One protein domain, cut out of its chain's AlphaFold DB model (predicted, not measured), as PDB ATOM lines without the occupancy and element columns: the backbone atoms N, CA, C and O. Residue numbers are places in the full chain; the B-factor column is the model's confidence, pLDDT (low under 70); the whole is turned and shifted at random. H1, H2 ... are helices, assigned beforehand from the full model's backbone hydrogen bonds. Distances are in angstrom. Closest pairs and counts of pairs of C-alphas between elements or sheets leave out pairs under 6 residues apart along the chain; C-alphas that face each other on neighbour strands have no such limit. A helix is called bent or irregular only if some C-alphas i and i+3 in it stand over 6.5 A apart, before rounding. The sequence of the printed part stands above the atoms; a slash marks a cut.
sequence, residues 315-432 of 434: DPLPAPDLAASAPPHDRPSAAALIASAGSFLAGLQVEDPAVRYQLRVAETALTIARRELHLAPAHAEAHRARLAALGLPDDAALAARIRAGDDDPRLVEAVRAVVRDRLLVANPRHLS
ATOM      1  N   ASP A 315      77.218  89.271  94.337       88.62
ATOM      2  CA  ASP A 315      77.398  89.444  95.780       88.62
ATOM      3  C   ASP A 315      76.678  90.729  96.216       88.62
ATOM      4  O   ASP A 315      77.025  91.804  95.723       88.62
ATOM      5  N   PRO A 316      75.695  90.655  97.130       89.31
ATOM      6  CA  PRO A 316      74.921  91.821  97.532       89.31
ATOM      7  C   PRO A 316      75.723  92.800  98.398       89.31
ATOM      8  O   PRO A 316      75.196  93.845  98.768       89.31
ATOM      9  N   LEU A 317      76.970  92.479  98.770       88.44
ATOM     10  CA  LEU A 317      77.824  93.405  99.507       88.44
ATOM     11  C   LEU A 317      78.294  94.566  98.621       88.44
ATOM     12  O   LEU A 317      79.093  94.346  97.708       88.44
ATOM     13  N   PRO A 318      77.922  95.820  98.940       82.00
ATOM     14  CA  PRO A 318      78.518  96.969  98.282       82.00
ATOM     15  C   PRO A 318      79.986  97.144  98.702       82.00
ATOM     16  O   PRO A 318      80.445  96.629  99.734       82.00
ATOM     17  N   ALA A 319      80.718  97.947  97.926       78.12
ATOM     18  CA  ALA A 319      82.007  98.468  98.365       78.12
ATOM     19  C   ALA A 319      81.844  99.180  99.726       78.12
ATOM     20  O   ALA A 319      80.829  99.846  99.947       78.12
ATOM     21  N   PRO A 320      82.800  99.030 100.662       70.69
ATOM     22  CA  PRO A 320      82.673  99.625 101.985       70.69
ATOM     23  C   PRO A 320      82.640 101.154 101.883       70.69
ATOM     24  O   PRO A 320      83.621 101.776 101.478       70.69
ATOM     25  N   ASP A 321      81.521 101.759 102.284       71.75
ATOM     26  CA  ASP A 321      81.421 103.209 102.436       71.75
ATOM     27  C   ASP A 321      82.097 103.633 103.748       71.75
ATOM     28  O   ASP A 321      81.543 103.503 104.842       71.75
ATOM     29  N   LEU A 322      83.330 104.126 103.630       69.06
ATOM     30  CA  LEU A 322      84.134 104.595 104.759       69.06
ATOM     31  C   LEU A 322      83.611 105.916 105.360       69.06
ATOM     32  O   LEU A 322      84.023 106.290 106.460       69.06
ATOM     33  N   ALA A 323      82.720 106.627 104.660       63.75
ATOM     34  CA  ALA A 323      82.156 107.908 105.080       63.75
ATOM     35  C   ALA A 323      80.761 107.777 105.721       63.75
ATOM     36  O   ALA A 323      80.328 108.686 106.440       63.75
ATOM     37  N   ALA A 324      80.058 106.664 105.520       68.19
ATOM     38  CA  ALA A 324      78.790 106.404 106.190       68.19
ATOM     39  C   ALA A 324      79.010 106.119 107.685       68.19
ATOM     40  O   ALA A 324      79.644 105.133 108.053       68.19
ATOM     41  N   SER A 325      78.468 106.978 108.549       72.62
ATOM     42  CA  SER A 325      78.165 106.685 109.955       72.62
ATOM     43  C   SER A 325      76.988 107.564 110.386       72.62
ATOM     44  O   SER A 325      76.864 108.694 109.906       72.62
ATOM     45  N   ALA A 326      76.106 107.038 111.234       71.88
ATOM     46  CA  ALA A 326      74.940 107.757 111.738       71.88
ATOM     47  C   ALA A 326      75.180 108.183 113.198       71.88
ATOM     48  O   ALA A 326      75.651 107.357 113.988       71.88
ATOM     49  N   PRO A 327      74.834 109.425 113.592       77.19
ATOM     50  CA  PRO A 327      74.836 109.821 114.998       77.19
ATOM     51  C   PRO A 327      74.030 108.817 115.845       77.19
ATOM     52  O   PRO A 327      72.969 108.379 115.396       77.19
ATOM     53  N   PRO A 328      74.493 108.442 117.050       86.44
ATOM     54  CA  PRO A 328      75.559 109.073 117.834       86.44
ATOM     55  C   PRO A 328      76.972 108.504 117.590       86.44
ATOM     56  O   PRO A 328      77.865 108.768 118.390       86.44
ATOM     57  N   HIS A 329      77.187 107.695 116.549       85.62
ATOM     58  CA  HIS A 329      78.436 106.951 116.374       85.62
ATOM     59  C   HIS A 329      79.438 107.653 115.449       85.62
ATOM     60  O   HIS A 329      79.067 108.269 114.448       85.62
ATOM     61  N   ASP A 330      80.724 107.512 115.774       85.06
ATOM     62  CA  ASP A 330      81.836 108.053 114.990       85.06
ATOM     63  C   ASP A 330      82.114 107.237 113.716       85.06
ATOM     64  O   ASP A 330      81.508 106.194 113.454       85.06
ATOM     65  N   ARG A 331      83.027 107.745 112.883       83.75
ATOM     66  CA  ARG A 331      83.555 107.045 111.704       83.75
ATOM     67  C   ARG A 331      84.857 106.313 112.056       83.75
ATOM     68  O   ARG A 331      85.645 106.858 112.830       83.75
ATOM     69  N   PRO A 332      85.152 105.162 111.421       84.06
ATOM     70  CA  PRO A 332      84.343 104.454 110.417       84.06
ATOM     71  C   PRO A 332      83.160 103.685 111.038       84.06
ATOM     72  O   PRO A 332      83.198 103.330 112.212       84.06
ATOM     73  N   SER A 333      82.113 103.397 110.253       85.06
ATOM     74  CA  SER A 333      80.982 102.581 110.730       85.06
ATOM     75  C   SER A 333      81.388 101.155 111.102       85.06
ATOM     76  O   SER A 333      82.404 100.631 110.638       85.06
ATOM     77  N   ALA A 334      80.530 100.468 111.864       84.12
ATOM     78  CA  ALA A 334      80.694  99.048 112.180       84.12
ATOM     79  C   ALA A 334      80.900  98.185 110.918       84.12
ATOM     80  O   ALA A 334      81.796  97.346 110.880       84.12
ATOM     81  N   ALA A 335      80.135  98.433 109.848       83.50
ATOM     82  CA  ALA A 335      80.279  97.704 108.586       83.50
ATOM     83  C   ALA A 335      81.663  97.903 107.937       83.50
ATOM     84  O   ALA A 335      82.219  96.953 107.379       83.50
ATOM     85  N   ALA A 336      82.229  99.111 108.032       85.31
ATOM     86  CA  ALA A 336      83.570  99.425 107.546       85.31
ATOM     87  C   ALA A 336      84.673  98.815 108.435       85.31
ATOM     88  O   ALA A 336      85.647  98.279 107.904       85.31
ATOM     89  N   LEU A 337      84.500  98.800 109.763       87.94
ATOM     90  CA  LEU A 337      85.414  98.106 110.683       87.94
ATOM     91  C   LEU A 337      85.471  96.602 110.394       87.94
ATOM     92  O   LEU A 337      86.559  96.040 110.264       87.94
ATOM     93  N   ILE A 338      84.312  95.959 110.214       90.44
ATOM     94  CA  ILE A 338      84.242  94.531 109.877       90.44
ATOM     95  C   ILE A 338      84.900  94.264 108.510       90.44
ATOM     96  O   ILE A 338      85.619  93.277 108.357       90.44
ATOM     97  N   ALA A 339      84.708  95.150 107.523       88.25
ATOM     98  CA  ALA A 339      85.345  95.037 106.206       88.25
ATOM     99  C   ALA A 339      86.878  95.085 106.298       88.25
ATOM    100  O   ALA A 339      87.569  94.277 105.672       88.25
ATOM    101  N   SER A 340      87.396  96.023 107.094       89.75
ATOM    102  CA  SER A 340      88.829  96.187 107.327       89.75
ATOM    103  C   SER A 340      89.418  94.970 108.040       89.75
ATOM    104  O   SER A 340      90.463  94.473 107.625       89.75
ATOM    105  N   ALA A 341      88.741  94.460 109.075       91.88
ATOM    106  CA  ALA A 341      89.171  93.266 109.795       91.88
ATOM    107  C   ALA A 341      89.209  92.034 108.877       91.88
ATOM    108  O   ALA A 341      90.218  91.336 108.833       91.88
ATOM    109  N   GLY A 342      88.158  91.807 108.081       90.31
ATOM    110  CA  GLY A 342      88.127  90.706 107.112       90.31
ATOM    111  C   GLY A 342      89.251  90.802 106.075       90.31
ATOM    112  O   GLY A 342      89.952  89.822 105.845       90.31
ATOM    113  N   SER A 343      89.492  91.996 105.524       89.12
ATOM    114  CA  SER A 343      90.575  92.224 104.551       89.12
ATOM    115  C   SER A 343      91.961  91.978 105.151       89.12
ATOM    116  O   SER A 343      92.831  91.417 104.487       89.12
ATOM    117  N   PHE A 344      92.168  92.368 106.414       91.38
ATOM    118  CA  PHE A 344      93.407  92.087 107.133       91.38
ATOM    119  C   PHE A 344      93.630  90.578 107.281       91.38
ATOM    120  O   PHE A 344      94.697  90.091 106.915       91.38
ATOM    121  N   LEU A 345      92.618  89.836 107.746       91.00
ATOM    122  CA  LEU A 345      92.701  88.380 107.908       91.00
ATOM    123  C   LEU A 345      92.981  87.668 106.578       91.00
ATOM    124  O   LEU A 345      93.837  86.787 106.533       91.00
ATOM    125  N   ALA A 346      92.317  88.086 105.497       87.56
ATOM    126  CA  ALA A 346      92.509  87.531 104.157       87.56
ATOM    127  C   ALA A 346      93.930  87.756 103.604       87.56
ATOM    128  O   ALA A 346      94.423  86.962 102.802       87.56
ATOM    129  N   GLY A 347      94.600  88.836 104.025       88.75
ATOM    130  CA  GLY A 347      95.958  89.178 103.599       88.75
ATOM    131  C   GLY A 347      97.070  88.410 104.321       88.75
ATOM    132  O   GLY A 347      98.205  88.383 103.833       88.75
ATOM    133  N   LEU A 348      96.777  87.774 105.462       91.25
ATOM    134  CA  LEU A 348      97.781  87.080 106.270       91.25
ATOM    135  C   LEU A 348      98.348  85.855 105.541       91.25
ATOM    136  O   LEU A 348      97.628  84.937 105.150       91.25
ATOM    137  N   GLN A 349      99.674  85.814 105.412       91.00
ATOM    138  CA  GLN A 349     100.393  84.656 104.886       91.00
ATOM    139  C   GLN A 349     100.793  83.746 106.048       91.00
ATOM    140  O   GLN A 349     101.651  84.099 106.853       91.00
ATOM    141  N   VAL A 350     100.152  82.579 106.145       90.69
ATOM    142  CA  VAL A 350     100.409  81.593 107.206       90.69
ATOM    143  C   VAL A 350     100.727  80.239 106.587       90.69
ATOM    144  O   VAL A 350      99.973  79.745 105.743       90.69
ATOM    145  N   GLU A 351     101.841  79.636 107.005       90.50
ATOM    146  CA  GLU A 351     102.301  78.329 106.519       90.50
ATOM    147  C   GLU A 351     101.469  77.171 107.082       90.50
ATOM    148  O   GLU A 351     101.121  76.256 106.330       90.50
ATOM    149  N   ASP A 352     101.081  77.255 108.360       87.62
ATOM    150  CA  ASP A 352     100.276  76.242 109.044       87.62
ATOM    151  C   ASP A 352      98.878  76.102 108.394       87.62
ATOM    152  O   ASP A 352      98.083  77.052 108.405       87.62
ATOM    153  N   PRO A 353      98.539  74.925 107.827       80.69
ATOM    154  CA  PRO A 353      97.243  74.687 107.200       80.69
ATOM    155  C   PRO A 353      96.043  74.801 108.150       80.69
ATOM    156  O   PRO A 353      94.972  75.217 107.699       80.69
ATOM    157  N   ALA A 354      96.199  74.437 109.425       79.62
ATOM    158  CA  ALA A 354      95.131  74.495 110.419       79.62
ATOM    159  C   ALA A 354      94.801  75.951 110.760       79.62
ATOM    160  O   ALA A 354      93.644  76.363 110.672       79.62
ATOM    161  N   VAL A 355      95.826  76.765 111.021       86.12
ATOM    162  CA  VAL A 355      95.651  78.205 111.273       86.12
ATOM    163  C   VAL A 355      95.083  78.901 110.034       86.12
ATOM    164  O   VAL A 355      94.140  79.683 110.131       86.12
ATOM    165  N   ARG A 356      95.576  78.568 108.834       86.81
ATOM    166  CA  ARG A 356      95.033  79.107 107.574       86.81
ATOM    167  C   ARG A 356      93.556  78.756 107.380       86.81
ATOM    168  O   ARG A 356      92.796  79.531 106.801       86.81
ATOM    169  N   TYR A 357      93.130  77.573 107.810       83.44
ATOM    170  CA  TYR A 357      91.724  77.189 107.778       83.44
ATOM    171  C   TYR A 357      90.886  78.017 108.762       83.44
ATOM    172  O   TYR A 357      89.897  78.608 108.330       83.44
ATOM    173  N   GLN A 358      91.333  78.177 110.009       86.19
ATOM    174  CA  GLN A 358      90.657  79.019 111.007       86.19
ATOM    175  C   GLN A 358      90.533  80.486 110.564       86.19
ATOM    176  O   GLN A 358      89.475  81.092 110.727       86.19
ATOM    177  N   LEU A 359      91.565  81.048 109.927       89.38
ATOM    178  CA  LEU A 359      91.513  82.406 109.371       89.38
ATOM    179  C   LEU A 359      90.421  82.558 108.303       89.38
ATOM    180  O   LEU A 359      89.685  83.543 108.317       89.38
ATOM    181  N   ARG A 360      90.256  81.562 107.423       87.12
ATOM    182  CA  ARG A 360      89.176  81.558 106.419       87.12
ATOM    183  C   ARG A 360      87.791  81.444 107.052       87.12
ATOM    184  O   ARG A 360      86.843  82.049 106.553       87.12
ATOM    185  N   VAL A 361      87.661  80.681 108.137       87.19
ATOM    186  CA  VAL A 361      86.406  80.578 108.901       87.19
ATOM    187  C   VAL A 361      86.051  81.939 109.505       87.19
ATOM    188  O   VAL A 361      84.924  82.404 109.335       87.19
ATOM    189  N   ALA A 362      87.021  82.623 110.117       89.00
ATOM    190  CA  ALA A 362      86.831  83.960 110.673       89.00
ATOM    191  C   ALA A 362      86.460  84.998 109.595       89.00
ATOM    192  O   ALA A 362      85.487  85.733 109.755       89.00
ATOM    193  N   GLU A 363      87.172  85.023 108.465       90.25
ATOM    194  CA  GLU A 363      86.852  85.888 107.320       90.25
ATOM    195  C   GLU A 363      85.420  85.651 106.805       90.25
ATOM    196  O   GLU A 363      84.668  86.597 106.541       90.25
ATOM    197  N   THR A 364      85.015  84.381 106.713       90.31
ATOM    198  CA  THR A 364      83.661  83.991 106.298       90.31
ATOM    199  C   THR A 364      82.615  84.517 107.279       90.31
ATOM    200  O   THR A 364      81.635  85.126 106.850       90.31
ATOM    201  N   ALA A 365      82.834  84.357 108.588       90.12
ATOM    202  CA  ALA A 365      81.926  84.855 109.618       90.12
ATOM    203  C   ALA A 365      81.734  86.382 109.532       90.12
ATOM    204  O   ALA A 365      80.602  86.866 109.534       90.12
ATOM    205  N   LEU A 366      82.826  87.139 109.368       92.00
ATOM    206  CA  LEU A 366      82.776  88.597 109.202       92.00
ATOM    207  C   LEU A 366      82.023  89.003 107.926       92.00
ATOM    208  O   LEU A 366      81.247  89.958 107.933       92.00
ATOM    209  N   THR A 367      82.211  88.263 106.833       91.44
ATOM    210  CA  THR A 367      81.509  88.509 105.564       91.44
ATOM    211  C   THR A 367      80.000  88.289 105.699       91.44
ATOM    212  O   THR A 367      79.215  89.129 105.253       91.44
ATOM    213  N   ILE A 368      79.587  87.205 106.362       91.69
ATOM    214  CA  ILE A 368      78.175  86.913 106.659       91.69
ATOM    215  C   ILE A 368      77.568  88.029 107.518       91.69
ATOM    216  O   ILE A 368      76.506  88.551 107.178       91.69
ATOM    217  N   ALA A 369      78.261  88.445 108.582       90.88
ATOM    218  CA  ALA A 369      77.796  89.512 109.466       90.88
ATOM    219  C   ALA A 369      77.597  90.841 108.716       90.88
ATOM    220  O   ALA A 369      76.604  91.537 108.925       90.88
ATOM    221  N   ARG A 370      78.497  91.186 107.784       91.31
ATOM    222  CA  ARG A 370      78.336  92.389 106.945       91.31
ATOM    223  C   ARG A 370      77.114  92.312 106.041       91.31
ATOM    224  O   ARG A 370      76.405  93.309 105.922       91.31
ATOM    225  N   ARG A 371      76.871  91.162 105.404       93.12
ATOM    226  CA  ARG A 371      75.686  90.980 104.549       93.12
ATOM    227  C   ARG A 371      74.412  91.117 105.358       93.12
ATOM    228  O   ARG A 371      73.487  91.783 104.914       93.12
ATOM    229  N   GLU A 372      74.384  90.541 106.555       92.19
ATOM    230  CA  GLU A 372      73.240  90.652 107.455       92.19
ATOM    231  C   GLU A 372      72.972  92.104 107.847       92.19
ATOM    232  O   GLU A 372      71.856  92.575 107.664       92.19
ATOM    233  N   LEU A 373      73.988  92.855 108.285       89.56
ATOM    234  CA  LEU A 373      73.829  94.277 108.616       89.56
ATOM    235  C   LEU A 373      73.304  95.108 107.436       89.56
ATOM    236  O   LEU A 373      72.559  96.062 107.642       89.56
ATOM    237  N   HIS A 374      73.690  94.752 106.209       90.81
ATOM    238  CA  HIS A 374      73.241  95.439 105.003       90.81
ATOM    239  C   HIS A 374      71.800  95.075 104.607       90.81
ATOM    240  O   HIS A 374      71.010  95.958 104.278       90.81
ATOM    241  N   LEU A 375      71.451  93.786 104.641       94.31
ATOM    242  CA  LEU A 375      70.214  93.254 104.062       94.31
ATOM    243  C   LEU A 375      69.071  93.089 105.073       94.31
ATOM    244  O   LEU A 375      67.903  93.100 104.678       94.31
ATOM    245  N   ALA A 376      69.378  92.945 106.367       92.06
ATOM    246  CA  ALA A 376      68.400  92.585 107.393       92.06
ATOM    247  C   ALA A 376      67.172  93.510 107.450       92.06
ATOM    248  O   ALA A 376      66.069  92.971 107.537       92.06
ATOM    249  N   PRO A 377      67.281  94.854 107.353       93.75
ATOM    250  CA  PRO A 377      66.097  95.715 107.400       93.75
ATOM    251  C   PRO A 377      65.106  95.426 106.265       93.75
ATOM    252  O   PRO A 377      63.910  95.264 106.513       93.75
ATOM    253  N   ALA A 378      65.608  95.304 105.031       95.69
ATOM    254  CA  ALA A 378      64.787  95.040 103.853       95.69
ATOM    255  C   ALA A 378      64.209  93.616 103.870       95.69
ATOM    256  O   ALA A 378      63.017  93.433 103.623       95.69
ATOM    257  N   HIS A 379      65.026  92.616 104.217       97.00
ATOM    258  CA  HIS A 379      64.581  91.225 104.327       97.00
ATOM    259  C   HIS A 379      63.512  91.054 105.416       97.00
ATOM    260  O   HIS A 379      62.510  90.379 105.189       97.00
ATOM    261  N   ALA A 380      63.685  91.687 106.582       96.25
ATOM    262  CA  ALA A 380      62.731  91.592 107.683       96.25
ATOM    263  C   ALA A 380      61.371  92.206 107.321       96.25
ATOM    264  O   ALA A 380      60.334  91.624 107.639       96.25
ATOM    265  N   GLU A 381      61.361  93.351 106.634       97.62
ATOM    266  CA  GLU A 381      60.121  93.974 106.161       97.62
ATOM    267  C   GLU A 381      59.418  93.114 105.105       97.62
ATOM    268  O   GLU A 381      58.236  92.801 105.249       97.62
ATOM    269  N   ALA A 382      60.156  92.645 104.095       97.56
ATOM    270  CA  ALA A 382      59.608  91.774 103.058       97.56
ATOM    271  C   ALA A 382      59.053  90.464 103.642       97.56
ATOM    272  O   ALA A 382      57.984  90.001 103.241       97.56
ATOM    273  N   HIS A 383      59.746  89.869 104.614       97.38
ATOM    274  CA  HIS A 383      59.300  88.645 105.270       97.38
ATOM    275  C   HIS A 383      58.029  88.850 106.101       97.38
ATOM    276  O   HIS A 383      57.090  88.067 105.950       97.38
ATOM    277  N   ARG A 384      57.945  89.932 106.890       97.56
ATOM    278  CA  ARG A 384      56.711  90.294 107.611       97.56
ATOM    279  C   ARG A 384      55.536  90.492 106.662       97.56
ATOM    280  O   ARG A 384      54.456  89.976 106.930       97.56
ATOM    281  N   ALA A 385      55.745  91.184 105.542       97.88
ATOM    282  CA  ALA A 385      54.699  91.393 104.545       97.88
ATOM    283  C   ALA A 385      54.197  90.066 103.942       97.88
ATOM    284  O   ALA A 385      52.988  89.877 103.802       97.88
ATOM    285  N   ARG A 386      55.103  89.120 103.643       97.50
ATOM    286  CA  ARG A 386      54.747  87.775 103.146       97.50
ATOM    287  C   ARG A 386      53.908  86.991 104.159       97.50
ATOM    288  O   ARG A 386      52.882  86.432 103.785       97.50
ATOM    289  N   LEU A 387      54.310  86.978 105.431       98.00
ATOM    290  CA  LEU A 387      53.561  86.295 106.491       98.00
ATOM    291  C   LEU A 387      52.195  86.953 106.745       98.00
ATOM    292  O   LEU A 387      51.183  86.257 106.826       98.00
ATOM    293  N   ALA A 388      52.132  88.288 106.764       97.88
ATOM    294  CA  ALA A 388      50.883  89.033 106.921       97.88
ATOM    295  C   ALA A 388      49.886  88.743 105.787       97.88
ATOM    296  O   ALA A 388      48.699  88.547 106.050       97.88
ATOM    297  N   ALA A 389      50.356  88.632 104.539       97.44
ATOM    298  CA  ALA A 389      49.521  88.261 103.392       97.44
ATOM    299  C   ALA A 389      48.940  86.835 103.492       97.44
ATOM    300  O   ALA A 389      47.915  86.536 102.871       97.44
ATOM    301  N   LEU A 390      49.574  85.966 104.283       97.81
ATOM    302  CA  LEU A 390      49.110  84.614 104.597       97.81
ATOM    303  C   LEU A 390      48.271  84.551 105.884       97.81
ATOM    304  O   LEU A 390      47.729  83.490 106.193       97.81
ATOM    305  N   GLY A 391      48.151  85.656 106.627       97.88
ATOM    306  CA  GLY A 391      47.502  85.685 107.941       97.88
ATOM    307  C   GLY A 391      48.287  84.934 109.021       97.88
ATOM    308  O   GLY A 391      47.684  84.384 109.938       97.88
ATOM    309  N   LEU A 392      49.615  84.865 108.891       97.81
ATOM    310  CA  LEU A 392      50.493  84.115 109.786       97.81
ATOM    311  C   LEU A 392      51.343  85.065 110.647       97.81
ATOM    312  O   LEU A 392      51.843  86.062 110.126       97.81
ATOM    313  N   PRO A 393      51.525  84.774 111.946       96.81
ATOM    314  CA  PRO A 393      52.345  85.602 112.830       96.81
ATOM    315  C   PRO A 393      53.855  85.376 112.654       96.81
ATOM    316  O   PRO A 393      54.631  86.308 112.849       96.81
ATOM    317  N   ASP A 394      54.273  84.157 112.305       96.50
ATOM    318  CA  ASP A 394      55.674  83.731 112.285       96.50
ATOM    319  C   ASP A 394      55.896  82.477 111.408       96.50
ATOM    320  O   ASP A 394      54.963  81.898 110.840       96.50
ATOM    321  N   ASP A 395      57.162  82.059 111.304       96.25
ATOM    322  CA  ASP A 395      57.584  80.851 110.584       96.25
ATOM    323  C   ASP A 395      57.069  79.552 111.232       96.25
ATOM    324  O   ASP A 395      56.867  78.561 110.529       96.25
ATOM    325  N   ALA A 396      56.825  79.528 112.547       96.50
ATOM    326  CA  ALA A 396      56.312  78.338 113.227       96.50
ATOM    327  C   ALA A 396      54.852  78.068 112.831       96.50
ATOM    328  O   ALA A 396      54.482  76.926 112.554       96.50
ATOM    329  N   ALA A 397      54.038  79.118 112.715       97.50
ATOM    330  CA  ALA A 397      52.684  79.035 112.186       97.50
ATOM    331  C   ALA A 397      52.671  78.645 110.698       97.50
ATOM    332  O   ALA A 397      51.816  77.861 110.280       97.50
ATOM    333  N   LEU A 398      53.636  79.130 109.904       98.00
ATOM    334  CA  LEU A 398      53.826  78.691 108.516       98.00
ATOM    335  C   LEU A 398      54.141  77.191 108.436       98.00
ATOM    336  O   LEU A 398      53.487  76.468 107.684       98.00
ATOM    337  N   ALA A 399      55.084  76.708 109.247       97.56
ATOM    338  CA  ALA A 399      55.430  75.292 109.340       97.56
ATOM    339  C   ALA A 399      54.222  74.438 109.764       97.56
ATOM    340  O   ALA A 399      53.906  73.445 109.111       97.56
ATOM    341  N   ALA A 400      53.489  74.854 110.802       97.12
ATOM    342  CA  ALA A 400      52.298  74.151 111.275       97.12
ATOM    343  C   ALA A 400      51.205  74.055 110.199       97.12
ATOM    344  O   ALA A 400      50.572  73.010 110.046       97.12
ATOM    345  N   ARG A 401      51.009  75.122 109.418       97.62
ATOM    346  CA  ARG A 401      50.028  75.158 108.328       97.62
ATOM    347  C   ARG A 401      50.398  74.210 107.182       97.62
ATOM    348  O   ARG A 401      49.537  73.482 106.697       97.62
ATOM    349  N   ILE A 402      51.681  74.149 106.816       97.81
ATOM    350  CA  ILE A 402      52.205  73.172 105.845       97.81
ATOM    351  C   ILE A 402      52.025  71.741 106.370       97.81
ATOM    352  O   ILE A 402      51.533  70.874 105.646       97.81
ATOM    353  N   ARG A 403      52.374  71.497 107.640       96.19
ATOM    354  CA  ARG A 403      52.224  70.192 108.301       96.19
ATOM    355  C   ARG A 403      50.771  69.712 108.313       96.19
ATOM    356  O   ARG A 403      50.523  68.526 108.127       96.19
ATOM    357  N   ALA A 404      49.821  70.629 108.499       96.94
ATOM    358  CA  ALA A 404      48.386  70.345 108.473       96.94
ATOM    359  C   ALA A 404      47.847  69.989 107.073       96.94
ATOM    360  O   ALA A 404      46.677  69.629 106.948       96.94
ATOM    361  N   GLY A 405      48.682  70.063 106.033       95.69
ATOM    362  CA  GLY A 405      48.324  69.672 104.675       95.69
ATOM    363  C   GLY A 405      47.725  70.794 103.831       95.69
ATOM    364  O   GLY A 405      47.026  70.496 102.870       95.69
ATOM    365  N   ASP A 406      47.973  72.062 104.170       95.69
ATOM    366  CA  ASP A 406      47.533  73.183 103.336       95.69
ATOM    367  C   ASP A 406      48.326  73.232 102.015       95.69
ATOM    368  O   ASP A 406      49.561  73.215 102.010       95.69
ATOM    369  N   ASP A 407      47.593  73.281 100.903       92.69
ATOM    370  CA  ASP A 407      48.099  73.287  99.527       92.69
ATOM    371  C   ASP A 407      48.103  74.682  98.881       92.69
ATOM    372  O   ASP A 407      48.301  74.803  97.671       92.69
ATOM    373  N   ASP A 408      47.895  75.753  99.656       96.19
ATOM    374  CA  ASP A 408      48.031  77.127  99.169       96.19
ATOM    375  C   ASP A 408      49.460  77.364  98.624       96.19
ATOM    376  O   ASP A 408      50.431  77.360  99.394       96.19
ATOM    377  N   PRO A 409      49.630  77.609  97.309       95.31
ATOM    378  CA  PRO A 409      50.949  77.729  96.688       95.31
ATOM    379  C   PRO A 409      51.766  78.899  97.254       95.31
ATOM    380  O   PRO A 409      53.000  78.862  97.232       95.31
ATOM    381  N   ARG A 410      51.099  79.904  97.833       97.06
ATOM    382  CA  ARG A 410      51.754  81.053  98.468       97.06
ATOM    383  C   ARG A 410      52.575  80.652  99.697       97.06
ATOM    384  O   ARG A 410      53.518  81.361 100.046       97.06
ATOM    385  N   LEU A 411      52.262  79.521 100.341       97.75
ATOM    386  CA  LEU A 411      53.073  78.980 101.438       97.75
ATOM    387  C   LEU A 411      54.464  78.602 100.922       97.75
ATOM    388  O   LEU A 411      55.467  79.052 101.470       97.75
ATOM    389  N   VAL A 412      54.534  77.854  99.816       97.12
ATOM    390  CA  VAL A 412      55.802  77.451  99.188       97.12
ATOM    391  C   VAL A 412      56.578  78.668  98.684       97.12
ATOM    392  O   VAL A 412      57.794  78.737  98.863       97.12
ATOM    393  N   GLU A 413      55.900  79.663  98.105       97.50
ATOM    394  CA  GLU A 413      56.535  80.923  97.693       97.50
ATOM    395  C   GLU A 413      57.170  81.667  98.876       97.50
ATOM    396  O   GLU A 413      58.310  82.128  98.772       97.50
ATOM    397  N   ALA A 414      56.482  81.735 100.020       97.94
ATOM    398  CA  ALA A 414      57.025  82.339 101.233       97.94
ATOM    399  C   ALA A 414      58.262  81.584 101.746       97.94
ATOM    400  O   ALA A 414      59.261  82.227 102.088       97.94
ATOM    401  N   VAL A 415      58.237  80.242 101.730       98.06
ATOM    402  CA  VAL A 415      59.388  79.403 102.107       98.06
ATOM    403  C   VAL A 415      60.575  79.630 101.172       98.06
ATOM    404  O   VAL A 415      61.691  79.870 101.632       98.06
ATOM    405  N   ARG A 416      60.355  79.623  99.853       97.75
ATOM    406  CA  ARG A 416      61.417  79.900  98.872       97.75
ATOM    407  C   ARG A 416      62.056  81.262  99.101       97.75
ATOM    408  O   ARG A 416      63.279  81.374  99.084       97.75
ATOM    409  N   ALA A 417      61.234  82.287  99.317       97.19
ATOM    410  CA  ALA A 417      61.710  83.648  99.501       97.19
ATOM    411  C   ALA A 417      62.565  83.786 100.771       97.19
ATOM    412  O   ALA A 417      63.645  84.364 100.707       97.19
ATOM    413  N   VAL A 418      62.142  83.212 101.907       96.25
ATOM    414  CA  VAL A 418      62.936  83.298 103.146       96.25
ATOM    415  C   VAL A 418      64.235  82.488 103.064       96.25
ATOM    416  O   VAL A 418      65.272  82.956 103.528       96.25
ATOM    417  N   VAL A 419      64.222  81.311 102.427       96.94
ATOM    418  CA  VAL A 419      65.443  80.515 102.203       96.94
ATOM    419  C   VAL A 419      66.426  81.279 101.312       96.94
ATOM    420  O   VAL A 419      67.616  81.347 101.623       96.94
ATOM    421  N   ARG A 420      65.930  81.925 100.250       96.62
ATOM    422  CA  ARG A 420      66.734  82.795  99.384       96.62
ATOM    423  C   ARG A 420      67.325  83.979 100.150       96.62
ATOM    424  O   ARG A 420      68.524  84.224 100.044       96.62
ATOM    425  N   ASP A 421      66.521  84.675 100.950       96.19
ATOM    426  CA  ASP A 421      66.967  85.812 101.765       96.19
ATOM    427  C   ASP A 421      68.080  85.398 102.749       96.19
ATOM    428  O   ASP A 421      69.069  86.117 102.912       96.19
ATOM    429  N   ARG A 422      67.967  84.209 103.362       95.44
ATOM    430  CA  ARG A 422      69.019  83.625 104.216       95.44
ATOM    431  C   ARG A 422      70.289  83.316 103.419       95.44
ATOM    432  O   ARG A 422      71.385  83.618 103.891       95.44
ATOM    433  N   LEU A 423      70.167  82.775 102.205       95.12
ATOM    434  CA  LEU A 423      71.312  82.468 101.345       95.12
ATOM    435  C   LEU A 423      72.051  83.706 100.845       95.12
ATOM    436  O   LEU A 423      73.280  83.708 100.849       95.12
ATOM    437  N   LEU A 424      71.341  84.779 100.489       95.62
ATOM    438  CA  LEU A 424      71.967  86.056 100.131       95.62
ATOM    439  C   LEU A 424      72.836  86.620 101.262       95.62
ATOM    440  O   LEU A 424      73.774  87.372 101.007       95.62
ATOM    441  N   VAL A 425      72.555  86.241 102.509       94.88
ATOM    442  CA  VAL A 425      73.383  86.587 103.664       94.88
ATOM    443  C   VAL A 425      74.503  85.565 103.875       94.88
ATOM    444  O   VAL A 425      75.675  85.936 103.954       94.88
ATOM    445  N   ALA A 426      74.168  84.278 103.958       93.12
ATOM    446  CA  ALA A 426      75.112  83.230 104.334       93.12
ATOM    447  C   ALA A 426      76.113  82.895 103.215       93.12
ATOM    448  O   ALA A 426      77.324  82.892 103.438       93.12
ATOM    449  N   ASN A 427      75.618  82.623 102.007       92.75
ATOM    450  CA  ASN A 427      76.425  82.201 100.867       92.75
ATOM    451  C   ASN A 427      75.658  82.379  99.534       92.75
ATOM    452  O   ASN A 427      75.098  81.410  99.014       92.75
ATOM    453  N   PRO A 428      75.672  83.583  98.926       93.69
ATOM    454  CA  PRO A 428      74.963  83.855  97.671       93.69
ATOM    455  C   PRO A 428      75.353  82.906  96.534       93.69
ATOM    456  O   PRO A 428      74.532  82.565  95.691       93.69
ATOM    457  N   ARG A 429      76.604  82.427  96.526       91.81
ATOM    458  CA  ARG A 429      77.114  81.529  95.480       91.81
ATOM    459  C   ARG A 429      76.405  80.174  95.473       91.81
ATOM    460  O   ARG A 429      76.367  79.541  94.424       91.81
ATOM    461  N   HIS A 430      75.825  79.746  96.599       92.56
ATOM    462  CA  HIS A 430      75.112  78.466  96.704       92.56
ATOM    463  C   HIS A 430      73.817  78.425  95.875       92.56
ATOM    464  O   HIS A 430      73.378  77.345  95.472       92.56
ATOM    465  N   LEU A 431      73.245  79.598  95.573       92.38
ATOM    466  CA  LEU A 431      72.101  79.734  94.666       92.38
ATOM    467  C   LEU A 431      72.460  79.340  93.225       92.38
ATOM    468  O   LEU A 431      71.595  78.901  92.471       92.38
ATOM    469  N   SER A 432      73.735  79.450  92.841       87.12
ATOM    470  CA  SER A 432      74.194  79.139  91.488       87.12
ATOM    471  C   SER A 432      74.418  77.639  91.268       87.12
ATOM    472  O   SER A 432      74.532  76.851  92.209       87.12
TER     473      SER A 432
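What this domain is: This is residues 315 to 432 of the 434 residues of the protein "Phosphotransferase family protein" of Amycolatopsis acidicola (UniProt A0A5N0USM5). One long helix, H2, is sharply bent, and a helix runs back along each of its arms: H1 beside H2a, H4 beside H2b. H3 sits near the turn from H2b to H4, close to both, and short H5 follows H4 after a tight link of one residue. The 118 printed residues hold five named helices, H1 to H5 in order, and no named strand: all helix. The whole is loose, with a radius of gyration of the C-alphas of 18.7 A, and flat, spanning 54 by 41 by 22 A.

How they stand to each other: After residues 315 to 333, with no named element, find H1, residues 334 to 347. It forms a helical hairpin with H2a, residues 353 to 374: they touch, closest at C-alphas 342 and 363, 5.0 A apart, at a shallow tilt of 23 degrees, opposite ways. By its hydrogen bonds H2, residues 353 to 389, was assigned as one helix, but it is bent: C-alphas 374 and 377 are 7.5 A apart, and H2b, residues 377 to 389, stands at 62 degrees to H2a, a steep tilt. H3, residues 395 to 403, is close to H2b but not clearly touching, C-alphas 387 and 398 being closest at 7.9 A. H4, residues 409 to 426, touches H2b with residues 414 to 421 alone, closest at C-alphas 414 and 386, 6.2 A, at a shallow tilt of 12 degrees, opposite ways. With residues 424 to 426 alone H4 touches H2a, C-alphas 425 and 371 being closest at 5.0 A, at a steep tilt of 54 degrees. H5, residues 428 to 431, only just touches H4, with 3 pairs of C-alphas within 8 A, the closest those of 430 and 423 at 7.2 A. H1 and H4 are apart. Every O i to N i+4 pair is within hydrogen-bond range in H1, H2a, H2b and H3; in H4 13 of 14 are, and H5 is too short for one.

Where its parts are: Find C-alpha 334 at (80.694, 99.048, 112.180), where H1 begins its 20.1 A. H2a runs 31.8 A from C-alpha 353 at (97.243, 74.687, 107.200), H2b 18.6 A, H3 12.1 A and H4 25.9 A. H5 ends at C-alpha 431, (72.101, 79.734, 94.666).

The domain as a whole: The C-alphas farthest apart, Glu 351 and Gly 391, are 55.3 A apart. The printed part has no cut, and its four links are tight. Look at residues 322 to 324 for pLDDT under 70; the mean of the printed part is 90.8.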